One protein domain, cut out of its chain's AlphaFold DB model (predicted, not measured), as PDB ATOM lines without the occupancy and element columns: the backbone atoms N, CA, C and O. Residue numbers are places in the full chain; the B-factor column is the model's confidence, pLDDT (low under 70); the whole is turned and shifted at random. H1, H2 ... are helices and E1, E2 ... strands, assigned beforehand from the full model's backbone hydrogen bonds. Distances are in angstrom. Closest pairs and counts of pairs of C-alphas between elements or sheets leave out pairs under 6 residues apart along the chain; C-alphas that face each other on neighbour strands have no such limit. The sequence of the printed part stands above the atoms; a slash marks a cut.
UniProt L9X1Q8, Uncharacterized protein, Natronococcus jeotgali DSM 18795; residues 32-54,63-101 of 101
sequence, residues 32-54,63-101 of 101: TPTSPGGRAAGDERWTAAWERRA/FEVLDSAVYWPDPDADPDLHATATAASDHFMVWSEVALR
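Overview. This is residues 32 to 54 and 63 to 101 of the 101 residues of an uncharacterized protein of Natronococcus jeotgali DSM 18795 (UniProt L9X1Q8). A long ribbon of two antiparallel strands, E1 and E2, makes most of the length, and two short helices, H1 and H2, are gathered near one end of it. The loop of residues 42 to 54 lies toward the helix end. The printed part has 62 residues, with two named helices and two named strands in the order H1, E1, H2, E2; the class is mixed, helices and strands. It is compact by its radius of gyration of the C-alphas, 12.1 A, yet elongated in outline, with spans of 37 by 21 by 19 A.

Along the chain. The printed part begins at Thr 32. H1 is residues 36 to 41, from C-alpha 36 at (81.626, 62.134, 87.411). Residues 42 to 54 hold no named element. E1, residues 63 to 71, is 21.6 A long and bends by 66 degrees at residue 66. H2, residues 79 to 88, is 14.2 A long. E2, residues 93 to 100, is 22.8 A long and ends with C-alpha 100 at (55.301, 64.956, 97.050).

Arrangement. H1 and H2 are close but not clearly touching; their closest C-alphas, of Gly 37 and His 82, are 7.2 A apart, and their lines are about perpendicular at 73 degrees. H1 and E1 are near each other, with 7 pairs of C-alphas within 10 A. E1 and E2 are antiparallel neighbours at 165 degrees; N 64 and O 99, 2.8 A, and N 71 and O 93, 2.8 A, are within hydrogen-bond range. The closest C-alphas of E1 and H2, of Tyr 71 and Ala 85, are 7.4 A apart. H1 and E2 are apart. In H1 and H2 every O i to N i+4 pair is within hydrogen-bond range.

Size, cuts and confidence. The farthest C-alphas, of Asp 80 and Arg 101, are 37.9 A apart. Residues 55 to 62, on the link from H1 to E1, are not printed; C-alphas 54 and 63 are 22.2 A apart across this cut. The link from E1 to H2 is short and that from H2 to E2 tight. Mean pLDDT of the printed part is 95.7, and no printed residue is under 70.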
ATOM      1  N   THR A  32      67.697  65.521  85.560       81.75
ATOM      2  CA  THR A  32      68.215  64.276  84.972       81.75
ATOM      3  C   THR A  32      69.527  63.870  85.674       81.75
ATOM      4  O   THR A  32      70.457  64.679  85.680       81.75
ATOM      5  N   PRO A  33      69.620  62.644  86.225       91.94
ATOM      6  CA  PRO A  33      70.794  62.186  86.969       91.94
ATOM      7  C   PRO A  33      72.081  62.210  86.133       91.94
ATOM      8  O   PRO A  33      72.062  61.839  84.956       91.94
ATOM      9  N   THR A  34      73.207  62.586  86.747       96.25
ATOM     10  CA  THR A  34      74.536  62.579  86.108       96.25
ATOM     11  C   THR A  34      75.599  61.921  86.991       96.25
ATOM     12  O   THR A  34      75.354  61.634  88.165       96.25
ATOM     13  N   SER A  35      76.783  61.648  86.431       97.94
ATOM     14  CA  SER A  35      77.932  61.111  87.167       97.94
ATOM     15  C   SER A  35      79.278  61.733  86.769       97.94
ATOM     16  O   SER A  35      79.502  62.050  85.596       97.94
ATOM     17  N   PRO A  36      80.230  61.830  87.718       98.31
ATOM     18  CA  PRO A  36      81.626  62.134  87.411       98.31
ATOM     19  C   PRO A  36      82.298  61.070  86.530       98.31
ATOM     20  O   PRO A  36      83.018  61.418  85.599       98.31
ATOM     21  N   GLY A  37      82.030  59.783  86.773       97.81
ATOM     22  CA  GLY A  37      82.573  58.679  85.981       97.81
ATOM     23  C   GLY A  37      82.107  58.717  84.526       97.81
ATOM     24  O   GLY A  37      82.933  58.606  83.622       97.81
ATOM     25  N   GLY A  38      80.821  58.996  84.288       97.62
ATOM     26  CA  GLY A  38      80.293  59.220  82.941       97.62
ATOM     27  C   GLY A  38      80.942  60.424  82.269       97.62
ATOM     28  O   GLY A  38      81.361  60.341  81.116       97.62
ATOM     29  N   ARG A  39      81.138  61.525  83.010       98.12
ATOM     30  CA  ARG A  39      81.841  62.707  82.492       98.12
ATOM     31  C   ARG A  39      83.266  62.368  82.058       98.12
ATOM     32  O   ARG A  39      83.697  62.830  81.005       98.12
ATOM     33  N   ALA A  40      83.982  61.577  82.855       97.62
ATOM     34  CA  ALA A  40      85.326  61.117  82.525       97.62
ATOM     35  C   ALA A  40      85.335  60.173  81.308       97.62
ATOM     36  O   ALA A  40      86.290  60.190  80.534       97.62
ATOM     37  N   ALA A  41      84.270  59.388  81.114       96.25
ATOM     38  CA  ALA A  41      84.109  58.492  79.971       96.25
ATOM     39  C   ALA A  41      83.705  59.216  78.671       96.25
ATOM     40  O   ALA A  41      84.076  58.764  77.590       96.25
ATOM     41  N   GLY A  42      82.989  60.342  78.753       97.31
ATOM     42  CA  GLY A  42      82.652  61.179  77.595       97.31
ATOM     43  C   GLY A  42      81.343  61.962  77.713       97.31
ATOM     44  O   GLY A  42      81.225  63.031  77.114       97.31
ATOM     45  N   ASP A  43      80.383  61.484  78.508       96.50
ATOM     46  CA  ASP A  43      79.116  62.169  78.788       96.50
ATOM     47  C   ASP A  43      78.644  61.836  80.207       96.50
ATOM     48  O   ASP A  43      78.453  60.678  80.578       96.50
ATOM     49  N   GLU A  44      78.411  62.869  81.015       96.62
ATOM     50  CA  GLU A  44      77.969  62.717  82.404       96.62
ATOM     51  C   GLU A  44      76.606  62.030  82.553       96.62
ATOM     52  O   GLU A  44      76.283  61.554  83.639       96.62
ATOM     53  N   ARG A  45      75.819  61.965  81.475       93.56
ATOM     54  CA  ARG A  45      74.486  61.352  81.432       93.56
ATOM     55  C   ARG A  45      74.517  59.888  81.002       93.56
ATOM     56  O   ARG A  45      73.455  59.273  80.932       93.56
ATOM     57  N   TRP A  46      75.682  59.329  80.672       95.44
ATOM     58  CA  TRP A  46      75.777  57.903  80.383       95.44
ATOM     59  C   TRP A  46      75.495  57.085  81.636       95.44
ATOM     60  O   TRP A  46      76.060  57.314  82.704       95.44
ATOM     61  N   THR A  47      74.600  56.119  81.473       95.44
ATOM     62  CA  THR A  47      74.174  55.193  82.525       95.44
ATOM     63  C   THR A  47      74.656  53.782  82.244       95.44
ATOM     64  O   THR A  47      74.462  52.909  83.076       95.44
ATOM     65  N   ALA A  48      75.323  53.553  81.113       94.75
ATOM     66  CA  ALA A  48      75.863  52.259  80.751       94.75
ATOM     67  C   ALA A  48      77.284  52.364  80.183       94.75
ATOM     68  O   ALA A  48      77.644  53.340  79.521       94.75
ATOM     69  N   ALA A  49      78.085  51.322  80.412       94.12
ATOM     70  CA  ALA A  49      79.484  51.222  79.992       94.12
ATOM     71  C   ALA A  49      79.660  51.219  78.462       94.12
ATOM     72  O   ALA A  49      80.755  51.452  77.961       94.12
ATOM     73  N   TRP A  50      78.580  50.975  77.719       92.94
ATOM     74  CA  TRP A  50      78.508  51.033  76.259       92.94
ATOM     75  C   TRP A  50      78.057  52.409  75.739       92.94
ATOM     76  O   TRP A  50      77.473  52.513  74.661       92.94
ATOM     77  N   GLU A  51      78.377  53.465  76.496       93.25
ATOM     78  CA  GLU A  51      78.293  54.866  76.067       93.25
ATOM     79  C   GLU A  51      76.864  55.317  75.741       93.25
ATOM     80  O   GLU A  51      76.619  55.979  74.728       93.25
ATOM     81  N   ARG A  52      75.892  54.906  76.562       92.12
ATOM     82  CA  ARG A  52      74.482  55.263  76.369       92.12
ATOM     83  C   ARG A  52      73.798  55.688  77.654       92.12
ATOM     84  O   ARG A  52      74.115  55.201  78.741       92.12
ATOM     85  N   ARG A  53      72.802  56.565  77.516       90.81
ATOM     86  CA  ARG A  53      71.768  56.787  78.538       90.81
ATOM     87  C   ARG A  53      70.652  55.760  78.341       90.81
ATOM     88  O   ARG A  53      69.671  56.016  77.647       90.81
ATOM     89  N   ALA A  54      70.844  54.574  78.896       89.56
ATOM     90  CA  ALA A  54      69.904  53.461  78.792       89.56
ATOM     91  C   ALA A  54      68.863  53.448  79.925       89.56
ATOM     92  O   ALA A  54      67.775  52.892  79.759       89.56
ATOM     93  N   PHE A  63      55.703  64.977  91.851       94.75
ATOM     94  CA  PHE A  63      56.906  64.880  92.666       94.75
ATOM     95  C   PHE A  63      57.906  66.002  92.358       94.75
ATOM     96  O   PHE A  63      58.180  66.345  91.205       94.75
ATOM     97  N   GLU A  64      58.490  66.553  93.417       94.06
ATOM     98  CA  GLU A  64      59.698  67.374  93.376       94.06
ATOM     99  C   GLU A  64      60.927  66.464  93.471       94.06
ATOM    100  O   GLU A  64      60.951  65.547  94.295       94.06
ATOM    101  N   VAL A  65      61.939  66.714  92.635       93.50
ATOM    102  CA  VAL A  65      63.237  66.029  92.715       93.50
ATOM    103  C   VAL A  65      64.111  66.792  93.706       93.50
ATOM    104  O   VAL A  65      64.460  67.942  93.453       93.50
ATOM    105  N   LEU A  66      64.441  66.156  94.831       94.62
ATOM    106  CA  LEU A  66      65.286  66.741  95.875       94.62
ATOM    107  C   LEU A  66      66.772  66.534  95.580       94.62
ATOM    108  O   LEU A  66      67.577  67.436  95.805       94.62
ATOM    109  N   ASP A  67      67.121  65.351  95.075       95.00
ATOM    110  CA  ASP A  67      68.476  64.994  94.657       95.00
ATOM    111  C   ASP A  67      68.425  63.847  93.641       95.00
ATOM    112  O   ASP A  67      67.440  63.103  93.575       95.00
ATOM    113  N   SER A  68      69.462  63.702  92.823       94.94
ATOM    114  CA  SER A  68      69.563  62.618  91.851       94.94
ATOM    115  C   SER A  68      70.999  62.408  91.374       94.94
ATOM    116  O   SER A  68      71.777  63.352  91.237       94.94
ATOM    117  N   ALA A  69      71.369  61.157  91.088       96.44
ATOM    118  CA  ALA A  69      72.675  60.853  90.506       96.44
ATOM    119  C   ALA A  69      72.712  59.499  89.789       96.44
ATOM    120  O   ALA A  69      71.894  58.603  90.019       96.44
ATOM    121  N   VAL A  70      73.720  59.352  88.933       97.56
ATOM    122  CA  VAL A  70      74.214  58.053  88.482       97.56
ATOM    123  C   VAL A  70      75.401  57.688  89.372       97.56
ATOM    124  O   VAL A  70      76.348  58.460  89.520       97.56
ATOM    125  N   TYR A  71      75.372  56.511  89.991       97.62
ATOM    126  CA  TYR A  71      76.487  56.030  90.799       97.62
ATOM    127  C   TYR A  71      77.582  55.454  89.898       97.62
ATOM    128  O   TYR A  71      77.691  54.245  89.691       97.62
ATOM    129  N   TRP A  72      78.397  56.360  89.368       98.06
ATOM    130  CA  TRP A  72      79.640  56.059  88.672       98.06
ATOM    131  C   TRP A  72      80.709  57.046  89.167       98.06
ATOM    132  O   TRP A  72      80.744  58.195  88.721       98.06
ATOM    133  N   PRO A  73      81.517  56.654  90.172       98.38
ATOM    134  CA  PRO A  73      82.503  57.543  90.787       98.38
ATOM    135  C   PRO A  73      83.567  58.036  89.805       98.38
ATOM    136  O   PRO A  73      83.818  57.411  88.772       98.38
ATOM    137  N   ASP A  74      84.208  59.152  90.143       98.31
ATOM    138  CA  ASP A  74      85.327  59.686  89.369       98.31
ATOM    139  C   ASP A  74      86.521  58.708  89.429       98.31
ATOM    140  O   ASP A  74      86.886  58.267  90.523       98.31
ATOM    141  N   PRO A  75      87.116  58.331  88.282       98.12
ATOM    142  CA  PRO A  75      88.193  57.344  88.249       98.12
ATOM    143  C   PRO A  75      89.493  57.823  88.912       98.12
ATOM    144  O   PRO A  75      90.276  56.980  89.352       98.12
ATOM    145  N   ASP A  76      89.725  59.136  89.002       98.25
ATOM    146  CA  ASP A  76      90.919  59.709  89.625       98.25
ATOM    147  C   ASP A  76      90.695  59.999  91.116       98.25
ATOM    148  O   ASP A  76      91.611  59.819  91.924       98.25
ATOM    149  N   ALA A  77      89.490  60.439  91.498       98.12
ATOM    150  CA  ALA A  77      89.178  60.744  92.895       98.12
ATOM    151  C   ALA A  77      88.932  59.483  93.742       98.12
ATOM    152  O   ALA A  77      89.429  59.406  94.866       98.12
ATOM    153  N   ASP A  78      88.209  58.492  93.203       98.06
ATOM    154  CA  ASP A  78      87.767  57.291  93.926       98.06
ATOM    155  C   ASP A  78      87.967  56.001  93.091       98.06
ATOM    156  O   ASP A  78      86.998  55.304  92.763       98.06
ATOM    157  N   PRO A  79      89.220  55.626  92.754       98.31
ATOM    158  CA  PRO A  79      89.516  54.542  91.810       98.31
ATOM    159  C   PRO A  79      88.950  53.174  92.223       98.31
ATOM    160  O   PRO A  79      88.461  52.428  91.373       98.31
ATOM    161  N   ASP A  80      88.960  52.840  93.518       98.44
ATOM    162  CA  ASP A  80      88.440  51.556  94.013       98.44
ATOM    163  C   ASP A  80      86.914  51.456  93.861       98.44
ATOM    164  O   ASP A  80      86.383  50.408  93.474       98.44
ATOM    165  N   LEU A  81      86.186  52.546  94.134       98.25
ATOM    166  CA  LEU A  81      84.731  52.581  93.977       98.25
ATOM    167  C   LEU A  81      84.331  52.665  92.506       98.25
ATOM    168  O   LEU A  81      83.360  52.017  92.118       98.25
ATOM    169  N   HIS A  82      85.097  53.388  91.686       98.31
ATOM    170  CA  HIS A  82      84.930  53.379  90.236       98.31
ATOM    171  C   HIS A  82      85.067  51.953  89.686       98.31
ATOM    172  O   HIS A  82      84.167  51.460  89.010       98.31
ATOM    173  N   ALA A  83      86.153  51.251  90.029       98.00
ATOM    174  CA  ALA A  83      86.379  49.875  89.592       98.00
ATOM    175  C   ALA A  83      85.284  48.921  90.092       98.00
ATOM    176  O   ALA A  83      84.826  48.060  89.341       98.00
ATOM    177  N   THR A  84      84.830  49.095  91.336       98.25
ATOM    178  CA  THR A  84      83.735  48.299  91.905       98.25
ATOM    179  C   THR A  84      82.428  48.518  91.145       98.25
ATOM    180  O   THR A  84      81.769  47.541  90.797       98.25
ATOM    181  N   ALA A  85      82.061  49.771  90.854       96.94
ATOM    182  CA  ALA A  85      80.851  50.097  90.101       96.94
ATOM    183  C   ALA A  85      80.895  49.499  88.684       96.94
ATOM    184  O   ALA A  85      79.959  48.813  88.286       96.94
ATOM    185  N   THR A  86      82.015  49.668  87.975       96.44
ATOM    186  CA  THR A  86      82.230  49.126  86.622       96.44
ATOM    187  C   THR A  86      82.234  47.593  86.583       96.44
ATOM    188  O   THR A  86      81.821  46.995  85.595       96.44
ATOM    189  N   ALA A  87      82.699  46.925  87.643       97.62
ATOM    190  CA  ALA A  87      82.709  45.463  87.715       97.62
ATOM    191  C   ALA A  87      81.357  44.862  88.131       97.62
ATOM    192  O   ALA A  87      81.122  43.674  87.907       97.62
ATOM    193  N   ALA A  88      80.489  45.648  88.772       97.25
ATOM    194  CA  ALA A  88      79.214  45.165  89.291       97.25
ATOM    195  C   ALA A  88      78.187  44.896  88.182       97.25
ATOM    196  O   ALA A  88      77.363  43.992  88.325       97.25
ATOM    197  N   SER A  89      78.216  45.690  87.110       96.19
ATOM    198  CA  SER A  89      77.246  45.671  86.016       96.19
ATOM    199  C   SER A  89      77.768  46.519  84.849       96.19
ATOM    200  O   SER A  89      78.562  47.434  85.053       96.19
ATOM    201  N   ASP A  90      77.315  46.244  83.627       94.50
ATOM    202  CA  ASP A  90      77.510  47.122  82.465       94.50
ATOM    203  C   ASP A  90      76.527  48.309  82.442       94.50
ATOM    204  O   ASP A  90      76.685  49.217  81.629       94.50
ATOM    205  N   HIS A  91      75.568  48.327  83.371       95.94
ATOM    206  CA  HIS A  91      74.708  49.457  83.726       95.94
ATOM    207  C   HIS A  91      75.070  50.020  85.104       95.94
ATOM    208  O   HIS A  91      75.298  49.267  86.053       95.94
ATOM    209  N   PHE A  92      75.041  51.341  85.244       96.56
ATOM    210  CA  PHE A  92      75.301  52.068  86.481       96.56
ATOM    211  C   PHE A  92      73.993  52.418  87.193       96.56
ATOM    212  O   PHE A  92      72.997  52.784  86.573       96.56
ATOM    213  N   MET A  93      73.990  52.318  88.524       96.06
ATOM    214  CA  MET A  93      72.798  52.588  89.331       96.06
ATOM    215  C   MET A  93      72.349  54.042  89.165       96.06
ATOM    216  O   MET A  93      73.111  54.963  89.450       96.06
ATOM    217  N   VAL A  94      71.091  54.234  88.781       95.56
ATOM    218  CA  VAL A  94      70.447  55.546  88.656       95.56
ATOM    219  C   VAL A  94      69.420  55.706  89.770       95.56
ATOM    220  O   VAL A  94      68.637  54.787  90.019       95.56
ATOM    221  N   TRP A  95      69.404  56.852  90.445       94.88
ATOM    222  CA  TRP A  95      68.449  57.121  91.520       94.88
ATOM    223  C   TRP A  95      68.014  58.587  91.549       94.88
ATOM    224  O   TRP A  95      68.744  59.473  91.102       94.88
ATOM    225  N   SER A  96      66.831  58.813  92.122       93.94
ATOM    226  CA  SER A  96      66.314  60.137  92.465       93.94
ATOM    227  C   SER A  96      65.645  60.078  93.836       93.94
ATOM    228  O   SER A  96      64.862  59.165  94.110       93.94
ATOM    229  N   GLU A  97      65.942  61.049  94.687       95.44
ATOM    230  CA  GLU A  97      65.184  61.340  95.895       95.44
ATOM    231  C   GLU A  97      64.047  62.296  95.542       95.44
ATOM    232  O   GLU A  97      64.250  63.305  94.864       95.44
ATOM    233  N   VAL A  98      62.835  61.965  95.988       95.06
ATOM    234  CA  VAL A  98      61.637  62.731  95.650       95.06
ATOM    235  C   VAL A  98      60.757  63.000  96.857       95.06
ATOM    236  O   VAL A  98      60.618  62.158  97.747       95.06
ATOM    237  N   ALA A  99      60.098  64.154  96.835       96.25
ATOM    238  CA  ALA A  99      59.013  64.499  97.744       96.25
ATOM    239  C   ALA A  99      57.728  64.760  96.959       96.25
ATOM    240  O   ALA A  99      57.762  65.187  95.808       96.25
ATOM    241  N   LEU A 100      56.581  64.493  97.584       95.69
ATOM    242  CA  LEU A 100      55.301  64.956  97.050       95.69
ATOM    243  C   LEU A 100      55.262  66.486  97.124       95.69
ATOM    244  O   LEU A 100      55.609  67.044  98.167       95.69
ATOM    245  N   ARG A 101      54.852  67.119  96.021       87.94
ATOM    246  CA  ARG A 101      54.636  68.570  95.934       87.94
ATOM    247  C   ARG A 101      53.475  69.039  96.819       87.94
ATOM    248  O   ARG A 101      52.528  68.249  97.050       87.94
TER     249      ARG A 101